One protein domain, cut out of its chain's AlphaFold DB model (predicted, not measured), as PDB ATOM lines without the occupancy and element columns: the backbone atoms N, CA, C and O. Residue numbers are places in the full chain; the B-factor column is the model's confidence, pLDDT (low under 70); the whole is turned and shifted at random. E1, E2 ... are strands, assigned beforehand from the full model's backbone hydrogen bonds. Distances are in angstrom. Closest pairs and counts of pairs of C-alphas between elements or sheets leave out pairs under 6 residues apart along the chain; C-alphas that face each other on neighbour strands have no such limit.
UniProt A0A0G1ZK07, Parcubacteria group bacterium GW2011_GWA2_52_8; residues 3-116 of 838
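Overview. This is residues 3 to 116 of the 838 residues of a protein of Parcubacteria group bacterium GW2011_GWA2_52_8 (UniProt A0A0G1ZK07). With little regular structure, the domain is built on one strongly twisted, curled sheet, E3 E2 E5 E6 E7 E8, with a small second pair, E1 and E4, and long loops around it. The 114 printed residues have no named helix and eight antiparallel strands, E1 to E8, holding 43 residues: all strand. It is compact, radius of gyration of the C-alphas 13.5 A, spans 40 by 29 by 24 A.

Along the chain. E2, residues 16 to 24, starts at C-alpha (156.688, 152.581, 147.015) and is 26.4 A long; E5, 61 to 67, 20.3 A. E3 is 29 to 35, E6 76 to 80, E7 87 to 91; E8, 106 to 108, ends at C-alpha (170.782, 150.147, 164.420). E1 is 3 to 5, E4 45 to 48.

Arrangement. Between E2 and E5, N 20 and O 64 are 2.8 A apart. Hairpin E2 and E3 has N 30 and O 23 at 2.8 A. E5 E6 E7 E8 form a meander, successive antiparallel neighbours: N 78 and O 65, 2.8 A; N 77 and O 90, 2.9 A; N 87 and O 108, 3.2 A. E1 and E4 have N 47 and O 3 at 2.8 A.

Size, cuts and confidence. The farthest C-alphas, Ser 11 and Asn 58, are 41.3 A apart. The printed part has no cut. Links E4 to E5 and E7 to E8 are long. Residues 69 to 77, 80 to 87 and 103 to 113 have pLDDT under 70.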
ATOM      1  N   ILE A   3     152.607 150.288 158.247       87.88
ATOM      2  CA  ILE A   3     153.916 150.927 158.478       87.88
ATOM      3  C   ILE A   3     153.769 152.445 158.410       87.88
ATOM      4  O   ILE A   3     153.145 152.972 157.490       87.88
ATOM      5  N   TYR A   4     154.364 153.156 159.366       86.44
ATOM      6  CA  TYR A   4     154.398 154.616 159.353       86.44
ATOM      7  C   TYR A   4     155.684 155.134 158.691       86.44
ATOM      8  O   TYR A   4     156.786 154.835 159.157       86.44
ATOM      9  N   PHE A   5     155.551 155.931 157.629       83.50
ATOM     10  CA  PHE A   5     156.673 156.585 156.945       83.50
ATOM     11  C   PHE A   5     156.618 158.094 157.200       83.50
ATOM     12  O   PHE A   5     155.595 158.714 156.939       83.50
ATOM     13  N   THR A   6     157.703 158.694 157.692       82.56
ATOM     14  CA  THR A   6     157.804 160.152 157.888       82.56
ATOM     15  C   THR A   6     158.309 160.849 156.628       82.56
ATOM     16  O   THR A   6     159.117 160.277 155.894       82.56
ATOM     17  N   SER A   7     157.910 162.102 156.417       81.56
ATOM     18  CA  SER A   7     158.520 162.960 155.392       81.56
ATOM     19  C   SER A   7     160.034 163.169 155.616       81.56
ATOM     20  O   SER A   7     160.478 163.206 156.767       81.56
ATOM     21  N   PRO A   8     160.838 163.366 154.547       80.25
ATOM     22  CA  PRO A   8     160.445 163.385 153.135       80.25
ATOM     23  C   PRO A   8     160.390 161.981 152.502       80.25
ATOM     24  O   PRO A   8     161.206 161.115 152.806       80.25
ATOM     25  N   VAL A   9     159.462 161.787 151.558       80.12
ATOM     26  CA  VAL A   9     159.374 160.605 150.678       80.12
ATOM     27  C   VAL A   9     159.685 161.053 149.246       80.12
ATOM     28  O   VAL A   9     159.264 162.138 148.844       80.12
ATOM     29  N   GLY A  10     160.443 160.253 148.487       79.69
ATOM     30  CA  GLY A  10     160.774 160.557 147.091       79.69
ATOM     31  C   GLY A  10     159.540 160.711 146.189       79.69
ATOM     32  O   GLY A  10     158.438 160.294 146.533       79.69
ATOM     33  N   SER A  11     159.703 161.312 145.009       80.88
ATOM     34  CA  SER A  11     158.662 161.307 143.971       80.88
ATOM     35  C   SER A  11     158.608 159.952 143.260       80.88
ATOM     36  O   SER A  11     159.605 159.227 143.231       80.88
ATOM     37  N   ALA A  12     157.474 159.617 142.634       79.44
ATOM     38  CA  ALA A  12     157.356 158.410 141.813       79.44
ATOM     39  C   ALA A  12     158.514 158.307 140.794       79.44
ATOM     40  O   ALA A  12     158.879 159.322 140.193       79.44
ATOM     41  N   PRO A  13     159.114 157.116 140.603       77.69
ATOM     42  CA  PRO A  13     158.717 155.809 141.149       77.69
ATOM     43  C   PRO A  13     159.251 155.496 142.564       77.69
ATOM     44  O   PRO A  13     158.948 154.434 143.102       77.69
ATOM     45  N   ASN A  14     160.022 156.397 143.183       82.25
ATOM     46  CA  ASN A  14     160.710 156.210 144.470       82.25
ATOM     47  C   ASN A  14     159.808 156.520 145.671       82.25
ATOM     48  O   ASN A  14     160.193 157.230 146.596       82.25
ATOM     49  N   ASN A  15     158.570 156.047 145.625       87.75
ATOM     50  CA  ASN A  15     157.552 156.295 146.639       87.75
ATOM     51  C   ASN A  15     156.728 155.040 146.913       87.75
ATOM     52  O   ASN A  15     155.524 155.129 147.109       87.75
ATOM     53  N   GLN A  16     157.352 153.869 146.881       89.88
ATOM     54  CA  GLN A  16     156.688 152.581 147.015       89.88
ATOM     55  C   GLN A  16     157.271 151.742 148.157       89.88
ATOM     56  O   GLN A  16     158.460 151.821 148.485       89.88
ATOM     57  N   PHE A  17     156.423 150.903 148.752       90.62
ATOM     58  CA  PHE A  17     156.806 149.916 149.759       90.62
ATOM     59  C   PHE A  17     156.106 148.566 149.539       90.62
ATOM     60  O   PHE A  17     155.137 148.466 148.784       90.62
ATOM     61  N   GLN A  18     156.632 147.525 150.183       91.81
ATOM     62  CA  GLN A  18     156.098 146.161 150.264       91.81
ATOM     63  C   GLN A  18     156.357 145.593 151.659       91.81
ATOM     64  O   GLN A  18     157.274 146.045 152.352       91.81
ATOM     65  N   VAL A  19     155.611 144.556 152.040       91.50
ATOM     66  CA  VAL A  19     155.829 143.810 153.289       91.50
ATOM     67  C   VAL A  19     155.994 142.315 153.045       91.50
ATOM     68  O   VAL A  19     155.590 141.803 152.001       91.50
ATOM     69  N   ALA A  20     156.586 141.618 154.010       91.25
ATOM     70  CA  ALA A  20     156.781 140.176 153.982       91.25
ATOM     71  C   ALA A  20     156.748 139.553 155.382       91.25
ATOM     72  O   ALA A  20     156.996 140.225 156.385       91.25
ATOM     73  N   ILE A  21     156.474 138.249 155.419       91.44
ATOM     74  CA  ILE A  21     156.514 137.403 156.614       91.44
ATOM     75  C   ILE A  21     157.588 136.339 156.402       91.44
ATOM     76  O   ILE A  21     157.609 135.689 155.357       91.44
ATOM     77  N   TYR A  22     158.457 136.145 157.390       90.44
ATOM     78  CA  TYR A  22     159.475 135.095 157.411       90.44
ATOM     79  C   TYR A  22     159.264 134.162 158.604       90.44
ATOM     80  O   TYR A  22     158.782 134.590 159.653       90.44
ATOM     81  N   SER A  23     159.645 132.892 158.462       91.56
ATOM     82  CA  SER A  23     159.699 131.956 159.590       91.56
ATOM     83  C   SER A  23     160.744 132.398 160.616       91.56
ATOM     84  O   SER A  23     161.729 133.042 160.251       91.56
ATOM     85  N   ASP A  24     160.580 132.027 161.884       87.44
ATOM     86  CA  ASP A  24     161.681 132.083 162.851       87.44
ATOM     87  C   ASP A  24     162.602 130.863 162.709       87.44
ATOM     88  O   ASP A  24     162.142 129.733 162.547       87.44
ATOM     89  N   VAL A  25     163.912 131.100 162.752       85.31
ATOM     90  CA  VAL A  25     164.948 130.075 162.891       85.31
ATOM     91  C   VAL A  25     165.905 130.539 163.984       85.31
ATOM     92  O   VAL A  25     166.841 131.295 163.725       85.31
ATOM     93  N   ASN A  26     165.673 130.074 165.213       82.19
ATOM     94  CA  ASN A  26     166.490 130.375 166.394       82.19
ATOM     95  C   ASN A  26     166.605 131.880 166.698       82.19
ATOM     96  O   ASN A  26     167.698 132.376 166.978       82.19
ATOM     97  N   GLY A  27     165.493 132.617 166.639       77.19
ATOM     98  CA  GLY A  27     165.502 134.058 166.906       77.19
ATOM     99  C   GLY A  27     166.087 134.893 165.764       77.19
ATOM    100  O   GLY A  27     166.530 136.020 165.992       77.19
ATOM    101  N   ALA A  28     166.102 134.353 164.544       77.44
ATOM    102  CA  ALA A  28     166.486 135.055 163.325       77.44
ATOM    103  C   ALA A  28     165.507 134.742 162.177       77.44
ATOM    104  O   ALA A  28     164.943 133.646 162.132       77.44
ATOM    105  N   PRO A  29     165.308 135.669 161.220       83.62
ATOM    106  CA  PRO A  29     164.434 135.431 160.075       83.62
ATOM    107  C   PRO A  29     164.983 134.322 159.164       83.62
ATOM    108  O   PRO A  29     166.130 134.367 158.713       83.62
ATOM    109  N   GLY A  30     164.137 133.332 158.883       87.19
ATOM    110  CA  GLY A  30     164.430 132.151 158.077       87.19
ATOM    111  C   GLY A  30     163.875 132.240 156.659       87.19
ATOM    112  O   GLY A  30     164.339 133.047 155.853       87.19
ATOM    113  N   ILE A  31     162.912 131.371 156.344       91.38
ATOM    114  CA  ILE A  31     162.324 131.201 155.008       91.38
ATOM    115  C   ILE A  31     161.205 132.222 154.792       91.38
ATOM    116  O   ILE A  31     160.424 132.491 155.707       91.38
ATOM    117  N   LEU A  32     161.113 132.780 153.583       92.69
ATOM    118  CA  LEU A  32     160.002 133.645 153.181       92.69
ATOM    119  C   LEU A  32     158.682 132.853 153.157       92.69
ATOM    120  O   LEU A  32     158.547 131.906 152.389       92.69
ATOM    121  N   ILE A  33     157.707 133.269 153.966       93.56
ATOM    122  CA  ILE A  33     156.367 132.664 154.051       93.56
ATOM    123  C   ILE A  33     155.397 133.336 153.080       93.56
ATOM    124  O   ILE A  33     154.662 132.665 152.364       93.56
ATOM    125  N   ALA A  34     155.384 134.670 153.060       92.62
ATOM    126  CA  ALA A  34     154.498 135.452 152.206       92.62
ATOM    127  C   ALA A  34     155.082 136.841 151.939       92.62
ATOM    128  O   ALA A  34     155.864 137.361 152.739       92.62
ATOM    129  N   SER A  35     154.661 137.473 150.844       92.69
ATOM    130  CA  SER A  35     154.968 138.875 150.543       92.69
ATOM    131  C   SER A  35     153.776 139.580 149.898       92.69
ATOM    132  O   SER A  35     152.917 138.928 149.307       92.69
ATOM    133  N   SER A  36     153.699 140.904 150.039       92.88
ATOM    134  CA  SER A  36     152.631 141.716 149.453       92.88
ATOM    135  C   SER A  36     152.989 142.259 148.066       92.88
ATOM    136  O   SER A  36     154.159 142.446 147.715       92.88
ATOM    137  N   ALA A  37     151.959 142.647 147.310       88.69
ATOM    138  CA  ALA A  37     152.126 143.577 146.197       88.69
ATOM    139  C   ALA A  37     152.679 144.932 146.685       88.69
ATOM    140  O   ALA A  37     152.635 145.251 147.879       88.69
ATOM    141  N   SER A  38     153.231 145.714 145.756       88.81
ATOM    142  CA  SER A  38     153.746 147.053 146.045       88.81
ATOM    143  C   SER A  38     152.627 148.084 146.171       88.81
ATOM    144  O   SER A  38     151.641 148.027 145.440       88.81
ATOM    145  N   GLN A  39     152.798 149.039 147.085       90.31
ATOM    146  CA  GLN A  39     151.863 150.134 147.315       90.31
ATOM    147  C   GLN A  39     152.605 151.469 147.431       90.31
ATOM    148  O   GLN A  39     153.749 151.519 147.885       90.31
ATOM    149  N   THR A  40     151.952 152.558 147.021       91.44
ATOM    150  CA  THR A  40     152.475 153.921 147.161       91.44
ATOM    151  C   THR A  40     152.504 154.359 148.627       91.44
ATOM    152  O   THR A  40     151.558 154.124 149.374       91.44
ATOM    153  N   ILE A  41     153.586 155.021 149.027       90.44
ATOM    154  CA  ILE A  41     153.796 155.598 150.350       90.44
ATOM    155  C   ILE A  41     153.092 156.955 150.421       90.44
ATOM    156  O   ILE A  41     153.382 157.865 149.645       90.44
ATOM    157  N   THR A  42     152.222 157.098 151.412       90.38
ATOM    158  CA  THR A  42     151.697 158.371 151.903       90.38
ATOM    159  C   THR A  42     152.569 158.819 153.082       90.38
ATOM    160  O   THR A  42     152.630 158.097 154.083       90.38
ATOM    161  N   PRO A  43     153.290 159.950 152.977       87.69
ATOM    162  CA  PRO A  43     154.126 160.444 154.065       87.69
ATOM    163  C   PRO A  43     153.286 160.894 155.264       87.69
ATOM    164  O   PRO A  43     152.138 161.305 155.111       87.69
ATOM    165  N   ASP A  44     153.883 160.820 156.452       86.75
ATOM    166  CA  ASP A  44     153.301 161.212 157.740       86.75
ATOM    167  C   ASP A  44     151.943 160.540 158.023       86.75
ATOM    168  O   ASP A  44     151.049 161.106 158.650       86.75
ATOM    169  N   ALA A  45     151.803 159.296 157.555       87.12
ATOM    170  CA  ALA A  45     150.607 158.484 157.705       87.12
ATOM    171  C   ALA A  45     150.937 156.992 157.877       87.12
ATOM    172  O   ALA A  45     152.009 156.501 157.505       87.12
ATOM    173  N   TRP A  46     149.968 156.248 158.415       90.06
ATOM    174  CA  TRP A  46     149.989 154.789 158.417       90.06
ATOM    175  C   TRP A  46     149.655 154.249 157.029       90.06
ATOM    176  O   TRP A  46     148.571 154.478 156.501       90.06
ATOM    177  N   ASN A  47     150.579 153.482 156.462       90.38
ATOM    178  CA  ASN A  47     150.443 152.850 155.160       90.38
ATOM    179  C   ASN A  47     150.121 151.371 155.353       90.38
ATOM    180  O   ASN A  47     150.926 150.640 155.928       90.38
ATOM    181  N   THR A  48     148.939 150.944 154.909       90.69
ATOM    182  CA  THR A  48     148.408 149.602 155.181       90.69
ATOM    183  C   THR A  48     148.283 148.788 153.903       90.69
ATOM    184  O   THR A  48     147.543 149.178 153.002       90.69
ATOM    185  N   VAL A  49     148.935 147.622 153.884       89.19
ATOM    186  CA  VAL A  49     148.874 146.650 152.784       89.19
ATOM    187  C   VAL A  49     148.389 145.278 153.293       89.19
ATOM    188  O   VAL A  49     148.824 144.834 154.369       89.19
ATOM    189  N   PRO A  50     147.471 144.597 152.579       85.88
ATOM    190  CA  PRO A  50     147.072 143.233 152.914       85.88
ATOM    191  C   PRO A  50     148.180 142.228 152.564       85.88
ATOM    192  O   PRO A  50     148.907 142.386 151.585       85.88
ATOM    193  N   ILE A  51     148.297 141.181 153.378       86.44
ATOM    194  CA  ILE A  51     149.188 140.039 153.157       86.44
ATOM    195  C   ILE A  51     148.483 138.786 153.678       86.44
ATOM    196  O   ILE A  51     147.960 138.800 154.790       86.44
ATOM    197  N   ALA A  52     148.438 137.732 152.863       83.25
ATOM    198  CA  ALA A  52     147.849 136.447 153.222       83.25
ATOM    199  C   ALA A  52     148.967 135.428 153.468       83.25
ATOM    200  O   ALA A  52     149.902 135.337 152.673       83.25
ATOM    201  N   ALA A  53     148.883 134.692 154.574       83.25
ATOM    202  CA  ALA A  53     149.851 133.668 154.946       83.25
ATOM    203  C   ALA A  53     149.185 132.596 155.812       83.25
ATOM    204  O   ALA A  53     148.395 132.923 156.697       83.25
ATOM    205  N   THR A  54     149.558 131.336 155.601       81.88
ATOM    206  CA  THR A  54     149.217 130.241 156.514       81.88
ATOM    207  C   THR A  54     150.255 130.202 157.627       81.88
ATOM    208  O   THR A  54     151.439 129.988 157.366       81.88
ATOM    209  N   LEU A  55     149.820 130.439 158.865       82.31
ATOM    210  CA  LEU A  55     150.685 130.467 160.041       82.31
ATOM    211  C   LEU A  55     150.336 129.304 160.973       82.31
ATOM    212  O   LEU A  55     149.166 129.014 161.215       82.31
ATOM    213  N   THR A  56     151.359 128.659 161.515       82.94
ATOM    214  CA  THR A  56     151.229 127.581 162.490       82.94
ATOM    215  C   THR A  56     151.009 128.180 163.882       82.94
ATOM    216  O   THR A  56     151.745 129.093 164.276       82.94
ATOM    217  N   PRO A  57     150.034 127.681 164.667       77.38
ATOM    218  CA  PRO A  57     149.833 128.121 166.044       77.38
ATOM    219  C   PRO A  57     151.109 128.009 166.888       77.38
ATOM    220  O   PRO A  57     151.917 127.101 166.693       77.38
ATOM    221  N   ASN A  58     151.279 128.925 167.846       74.62
ATOM    222  CA  ASN A  58     152.409 128.951 168.789       74.62
ATOM    223  C   ASN A  58     153.805 128.989 168.133       74.62
ATOM    224  O   ASN A  58     154.789 128.592 168.753       74.62
ATOM    225  N   THR A  59     153.900 129.466 166.890       83.56
ATOM    226  CA  THR A  59     155.163 129.608 166.154       83.56
ATOM    227  C   THR A  59     155.522 131.086 166.013       83.56
ATOM    228  O   THR A  59     154.653 131.916 165.741       83.56
ATOM    229  N   PHE A  60     156.796 131.432 166.212       85.75
ATOM    230  CA  PHE A  60     157.282 132.799 166.023       85.75
ATOM    231  C   PHE A  60     157.527 133.105 164.542       85.75
ATOM    232  O   PHE A  60     157.989 132.256 163.777       85.75
ATOM    233  N   TYR A  61     157.236 134.346 164.153       87.25
ATOM    234  CA  TYR A  61     157.412 134.845 162.793       87.25
ATOM    235  C   TYR A  61     158.032 136.235 162.806       87.25
ATOM    236  O   TYR A  61     157.829 137.020 163.732       87.25
ATOM    237  N   TRP A  62     158.740 136.544 161.727       86.50
ATOM    238  CA  TRP A  62     159.389 137.826 161.506       86.50
ATOM    239  C   TRP A  62     158.614 138.650 160.494       86.50
ATOM    240  O   TRP A  62     158.240 138.169 159.425       86.50
ATOM    241  N   LEU A  63     158.415 139.918 160.827       87.75
ATOM    242  CA  LEU A  63     157.725 140.888 159.993       87.75
ATOM    243  C   LEU A  63     158.748 141.805 159.335       87.75
ATOM    244  O   LEU A  63     159.545 142.434 160.033       87.75
ATOM    245  N   ALA A  64     158.716 141.892 158.009       87.62
ATOM    246  CA  ALA A  64     159.665 142.683 157.242       87.62
ATOM    247  C   ALA A  64     158.976 143.667 156.292       87.62
ATOM    248  O   ALA A  64     157.875 143.417 155.805       87.62
ATOM    249  N   TYR A  65     159.660 144.765 155.973       88.69
ATOM    250  CA  TYR A  65     159.257 145.690 154.919       88.69
ATOM    251  C   TYR A  65     160.431 146.096 154.034       88.69
ATOM    252  O   TYR A  65     161.566 146.163 154.497       88.69
ATOM    253  N   ASN A  66     160.147 146.375 152.764       88.19
ATOM    254  CA  ASN A  66     161.102 146.879 151.782       88.19
ATOM    255  C   ASN A  66     160.515 148.143 151.140       88.19
ATOM    256  O   ASN A  66     159.317 148.197 150.868       88.19
ATOM    257  N   SER A  67     161.329 149.172 150.920       86.19
ATOM    258  CA  SER A  67     160.887 150.457 150.362       86.19
ATOM    259  C   SER A  67     161.932 151.042 149.424       86.19
ATOM    260  O   SER A  67     163.121 150.956 149.731       86.19
ATOM    261  N   ASN A  68     161.484 151.732 148.373       83.19
ATOM    262  CA  ASN A  68     162.351 152.430 147.416       83.19
ATOM    263  C   ASN A  68     162.450 153.955 147.620       83.19
ATOM    264  O   ASN A  68     162.933 154.676 146.751       83.19
ATOM    265  N   GLY A  69     162.028 154.434 148.795       65.25
ATOM    266  CA  GLY A  69     161.812 155.847 149.126       65.25
ATOM    267  C   GLY A  69     163.028 156.782 149.179       65.25
ATOM    268  O   GLY A  69     162.829 157.987 149.306       65.25
ATOM    269  N   ALA A  70     164.265 156.266 149.122       63.84
ATOM    270  CA  ALA A  70     165.483 157.069 149.322       63.84
ATOM    271  C   ALA A  70     166.454 157.047 148.125       63.84
ATOM    272  O   ALA A  70     166.864 158.105 147.664       63.84
ATOM    273  N   LEU A  71     166.811 155.870 147.596       58.25
ATOM    274  CA  LEU A  71     167.623 155.693 146.381       58.25
ATOM    275  C   LEU A  71     167.263 154.346 145.732       58.25
ATOM    276  O   LEU A  71     167.223 153.334 146.428       58.25
ATOM    277  N   VAL A  72     167.104 154.298 144.402       51.44
ATOM    278  CA  VAL A  72     166.802 153.059 143.642       51.44
ATOM    279  C   VAL A  72     167.819 151.927 143.854       51.44
ATOM    280  O   VAL A  72     167.472 150.759 143.694       51.44
ATOM    281  N   SER A  73     169.057 152.256 144.235       53.53
ATOM    282  CA  SER A  73     170.156 151.310 144.468       53.53
ATOM    283  C   SER A  73     170.379 150.938 145.942       53.53
ATOM    284  O   SER A  73     171.200 150.067 146.222       53.53
ATOM    285  N   GLN A  74     169.664 151.558 146.892       58.38
ATOM    286  CA  GLN A  74     169.798 151.300 148.336       58.38
ATOM    287  C   GLN A  74     168.442 150.998 148.975       58.38
ATOM    288  O   GLN A  74     167.978 151.666 149.901       58.38
ATOM    289  N   ASN A  75     167.811 149.951 148.468       62.16
ATOM    290  CA  ASN A  75     166.594 149.410 149.042       62.16
ATOM    291  C   ASN A  75     166.973 148.514 150.224       62.16
ATOM    292  O   ASN A  75     167.888 147.691 150.123       62.16
ATOM    293  N   ASN A  76     166.322 148.718 151.365       67.62
ATOM    294  CA  ASN A  76     166.628 147.991 152.589       67.62
ATOM    295  C   ASN A  76     165.393 147.227 153.047       67.62
ATOM    296  O   ASN A  76     164.384 147.843 153.388       67.62
ATOM    297  N   SER A  77     165.520 145.906 153.127       66.38
ATOM    298  CA  SER A  77     164.603 145.083 153.903       66.38
ATOM    299  C   SER A  77     164.878 145.344 155.378       66.38
ATOM    300  O   SER A  77     166.017 145.171 155.827       66.38
ATOM    301  N   LYS A  78     163.875 145.806 156.123       72.31
ATOM    302  CA  LYS A  78     163.948 145.997 157.576       72.31
ATOM    303  C   LYS A  78     162.971 145.076 158.285       72.31
ATOM    304  O   LYS A  78     161.888 144.854 157.757       72.31
ATOM    305  N   PHE A  79     163.330 144.599 159.474       71.44
ATOM    306  CA  PHE A  79     162.455 143.787 160.322       71.44
ATOM    307  C   PHE A  79     162.572 144.150 161.807       71.44
ATOM    308  O   PHE A  79     163.577 144.737 162.227       71.44
ATOM    309  N   ASP A  80     161.554 143.769 162.582       68.06
ATOM    310  CA  ASP A  80     161.474 143.985 164.033       68.06
ATOM    311  C   ASP A  80     161.940 142.765 164.822       68.06
ATOM    312  O   ASP A  80     161.460 141.666 164.569       68.06
ATOM    313  N   THR A  81     162.853 142.966 165.778       63.50
ATOM    314  CA  THR A  81     163.343 141.930 166.705       63.50
ATOM    315  C   THR A  81     162.541 141.820 167.990       63.50
ATOM    316  O   THR A  81     162.885 140.997 168.835       63.50
ATOM    317  N   GLY A  82     161.503 142.642 168.180       59.91
ATOM    318  CA  GLY A  82     160.640 142.596 169.365       59.91
ATOM    319  C   GLY A  82     161.324 143.044 170.665       59.91
ATOM    320  O   GLY A  82     160.691 143.094 171.717       59.91
ATOM    321  N   THR A  83     162.608 143.407 170.613       58.41
ATOM    322  CA  THR A  83     163.355 144.039 171.702       58.41
ATOM    323  C   THR A  83     163.307 145.554 171.541       58.41
ATOM    324  O   THR A  83     163.513 146.089 170.451       58.41
ATOM    325  N   THR A  84     163.023 146.266 172.635       56.09
ATOM    326  CA  THR A  84     162.757 147.709 172.639       56.09
ATOM    327  C   THR A  84     163.871 148.495 171.932       56.09
ATOM    328  O   THR A  84     164.952 148.698 172.483       56.09
ATOM    329  N   GLY A  85     163.598 148.961 170.707       56.81
ATOM    330  CA  GLY A  85     164.449 149.903 169.975       56.81
ATOM    331  C   GLY A  85     165.506 149.317 169.031       56.81
ATOM    332  O   GLY A  85     166.382 150.080 168.627       56.81
ATOM    333  N   GLN A  86     165.455 148.033 168.651       63.12
ATOM    334  CA  GLN A  86     166.388 147.469 167.660       63.12
ATOM    335  C   GLN A  86     165.694 147.100 166.341       63.12
ATOM    336  O   GLN A  86     164.679 146.419 166.311       63.12
ATOM    337  N   THR A  87     166.248 147.581 165.223       68.38
ATOM    338  CA  THR A  87     165.872 147.166 163.862       68.38
ATOM    339  C   THR A  87     167.087 146.586 163.182       68.38
ATOM    340  O   THR A  87     168.209 147.080 163.336       68.38
ATOM    341  N   VAL A  88     166.847 145.595 162.342       71.56
ATOM    342  CA  VAL A  88     167.882 145.019 161.502       71.56
ATOM    343  C   VAL A  88     167.580 145.337 160.051       71.56
ATOM    344  O   VAL A  88     166.422 145.307 159.638       71.56
ATOM    345  N   ARG A  89     168.621 145.631 159.265       76.38
ATOM    346  CA  ARG A  89     168.482 145.861 157.825       76.38
ATOM    347  C   ARG A  89     169.366 144.946 156.986       76.38
ATOM    348  O   ARG A  89     170.476 144.590 157.387       76.38
ATOM    349  N   ARG A  90     168.893 144.646 155.778       75.94
ATOM    350  CA  ARG A  90     169.656 144.014 154.697       75.94
ATOM    351  C   ARG A  90     169.412 144.784 153.402       75.94
ATOM    352  O   ARG A  90     168.267 145.110 153.101       75.94
ATOM    353  N   SER A  91     170.464 145.051 152.633       76.94
ATOM    354  CA  SER A  91     170.303 145.604 151.287       76.94
ATOM    355  C   SER A  91     169.689 144.554 150.365       76.94
ATOM    356  O   SER A  91     170.213 143.447 150.249       76.94
ATOM    357  N   GLN A  92     168.570 144.902 149.741       78.56
ATOM    358  CA  GLN A  92     167.786 144.018 148.889       78.56
ATOM    359  C   GLN A  92     167.097 144.844 147.812       78.56
ATOM    360  O   GLN A  92     166.375 145.775 148.145       78.56
ATOM    361  N   THR A  93     167.251 144.481 146.539       83.38
ATOM    362  CA  THR A  93     166.572 145.159 145.425       83.38
ATOM    363  C   THR A  93     165.058 145.218 145.656       83.38
ATOM    364  O   THR A  93     164.430 144.197 145.943       83.38
ATOM    365  N   PHE A  94     164.462 146.408 145.542       85.62
ATOM    366  CA  PHE A  94     163.019 146.592 145.686       85.62
ATOM    367  C   PHE A  94     162.248 145.730 144.680       85.62
ATOM    368  O   PHE A  94     162.696 145.559 143.548       85.62
ATOM    369  N   GLY A  95     161.114 145.164 145.097       79.88
ATOM    370  CA  GLY A  95     160.348 144.214 144.284       79.88
ATOM    371  C   GLY A  95     160.812 142.760 144.398       79.88
ATOM    372  O   GLY A  95     160.133 141.872 143.893       79.88
ATOM    373  N   THR A  96     161.936 142.491 145.070       83.56
ATOM    374  CA  THR A  96     162.449 141.127 145.261       83.56
ATOM    375  C   THR A  96     162.641 140.807 146.736       83.56
ATOM    376  O   THR A  96     163.125 141.636 147.509       83.56
ATOM    377  N   TRP A  97     162.293 139.580 147.116       86.94
ATOM    378  CA  TRP A  97     162.496 139.044 148.457       86.94
ATOM    379  C   TRP A  97     163.389 137.807 148.381       86.94
ATOM    380  O   TRP A  97     163.172 136.952 147.521       86.94
ATOM    381  N   PRO A  98     164.410 137.691 149.240       84.19
ATOM    382  CA  PRO A  98     165.241 136.501 149.273       84.19
ATOM    383  C   PRO A  98     164.447 135.312 149.839       84.19
ATOM    384  O   PRO A  98     163.698 135.461 150.799       84.19
ATOM    385  N   SER A  99     164.638 134.116 149.277       85.19
ATOM    386  CA  SER A  99     163.978 132.889 149.760       85.19
ATOM    387  C   SER A  99     164.382 132.520 151.193       85.19
ATOM    388  O   SER A  99     163.579 131.953 151.930       85.19
ATOM    389  N   SER A 100     165.601 132.890 151.600       84.06
ATOM    390  CA  SER A 100     166.081 132.882 152.983       84.06
ATOM    391  C   SER A 100     166.679 134.243 153.333       84.06
ATOM    392  O   SER A 100     167.470 134.803 152.563       84.06
ATOM    393  N   TYR A 101     166.310 134.787 154.494       75.25
ATOM    394  CA  TYR A 101     166.742 136.129 154.883       75.25
ATOM    395  C   TYR A 101     168.260 136.216 155.118       75.25
ATOM    396  O   TYR A 101     168.868 137.241 154.787       75.25
ATOM    397  N   GLY A 102     168.886 135.128 155.586       71.88
ATOM    398  CA  GLY A 102     170.328 135.029 155.833       71.88
ATOM    399  C   GLY A 102     170.820 135.891 157.004       71.88
ATOM    400  O   GLY A 102     170.029 136.416 157.787       71.88
ATOM    401  N   THR A 103     172.143 136.048 157.135       67.25
ATOM    402  CA  THR A 103     172.759 136.812 158.231       67.25
ATOM    403  C   THR A 103     172.506 138.321 158.070       67.25
ATOM    404  O   THR A 103     172.851 138.893 157.031       67.25
ATOM    405  N   PRO A 104     171.938 138.999 159.082       65.88
ATOM    406  CA  PRO A 104     171.844 140.455 159.157       65.88
ATOM    407  C   PRO A 104     173.127 141.210 158.802       65.88
ATOM    408  O   PRO A 104     174.191 140.896 159.325       65.88
ATOM    409  N   ALA A 105     173.026 142.264 157.985       62.59
ATOM    410  CA  ALA A 105     174.194 143.065 157.614       62.59
ATOM    411  C   ALA A 105     174.607 144.064 158.711       62.59
ATOM    412  O   ALA A 105     175.790 144.340 158.863       62.59
ATOM    413  N   THR A 106     173.645 144.638 159.452       67.75
ATOM    414  CA  THR A 106     173.888 145.658 160.497       67.75
ATOM    415  C   THR A 106     172.674 145.827 161.428       67.75
ATOM    416  O   THR A 106     171.533 145.737 160.966       67.75
ATOM    417  N   THR A 107     172.910 146.124 162.714       65.12
ATOM    418  CA  THR A 107     171.891 146.528 163.704       65.12
ATOM    419  C   THR A 107     171.971 148.037 163.959       65.12
ATOM    420  O   THR A 107     173.062 148.594 164.053       65.12
ATOM    421  N   PHE A 108     170.827 148.723 164.059       65.69
ATOM    422  CA  PHE A 108     170.782 150.147 164.420       65.69
ATOM    423  C   PHE A 108     169.577 150.455 165.312       65.69
ATOM    424  O   PHE A 108     168.504 149.869 165.156       65.69
ATOM    425  N   ALA A 109     169.749 151.427 166.212       59.50
ATOM    426  CA  ALA A 109     168.671 151.958 167.033       59.50
ATOM    427  C   ALA A 109     167.923 153.057 166.269       59.50
ATOM    428  O   ALA A 109     168.375 154.199 166.193       59.50
ATOM    429  N   VAL A 110     166.779 152.712 165.682       58.91
ATOM    430  CA  VAL A 110     165.864 153.673 165.054       58.91
ATOM    431  C   VAL A 110     164.460 153.480 165.612       58.91
ATOM    432  O   VAL A 110     164.045 152.362 165.906       58.91
ATOM    433  N   ARG A 111     163.717 154.580 165.767       57.78
ATOM    434  CA  ARG A 111     162.295 154.531 166.120       57.78
ATOM    435  C   ARG A 111     161.490 154.408 164.833       57.78
ATOM    436  O   ARG A 111     161.528 155.308 164.002       57.78
ATOM    437  N   TYR A 112     160.778 153.306 164.673       64.69
ATOM    438  CA  TYR A 112     159.757 153.125 163.647       64.69
ATOM    439  C   TYR A 112     158.561 152.432 164.292       64.69
ATOM    440  O   TYR A 112     158.672 151.865 165.382       64.69
ATOM    441  N   SER A 113     157.404 152.527 163.651       67.88
ATOM    442  CA  SER A 113     156.180 151.914 164.148       67.88
ATOM    443  C   SER A 113     155.603 151.032 163.053       67.88
ATOM    444  O   SER A 113     155.372 151.475 161.926       67.88
ATOM    445  N   MET A 114     155.413 149.766 163.403       77.69
ATOM    446  CA  MET A 114     154.850 148.723 162.565       77.69
ATOM    447  C   MET A 114     153.887 147.927 163.436       77.69
ATOM    448  O   MET A 114     154.232 147.570 164.559       77.69
ATOM    449  N   TYR A 115     152.678 147.674 162.952       76.94
ATOM    450  CA  TYR A 115     151.745 146.795 163.650       76.94
ATOM    451  C   TYR A 115     150.983 145.918 162.663       76.94
ATOM    452  O   TYR A 115     150.876 146.202 161.462       76.94
ATOM    453  N   VAL A 116     150.459 144.820 163.196       74.62
ATOM    454  CA  VAL A 116     149.634 143.862 162.469       74.62
ATOM    455  C   VAL A 116     148.285 143.792 163.156       74.62
ATOM    456  O   VAL A 116     148.198 143.507 164.346       74.62
TER     457      VAL A 116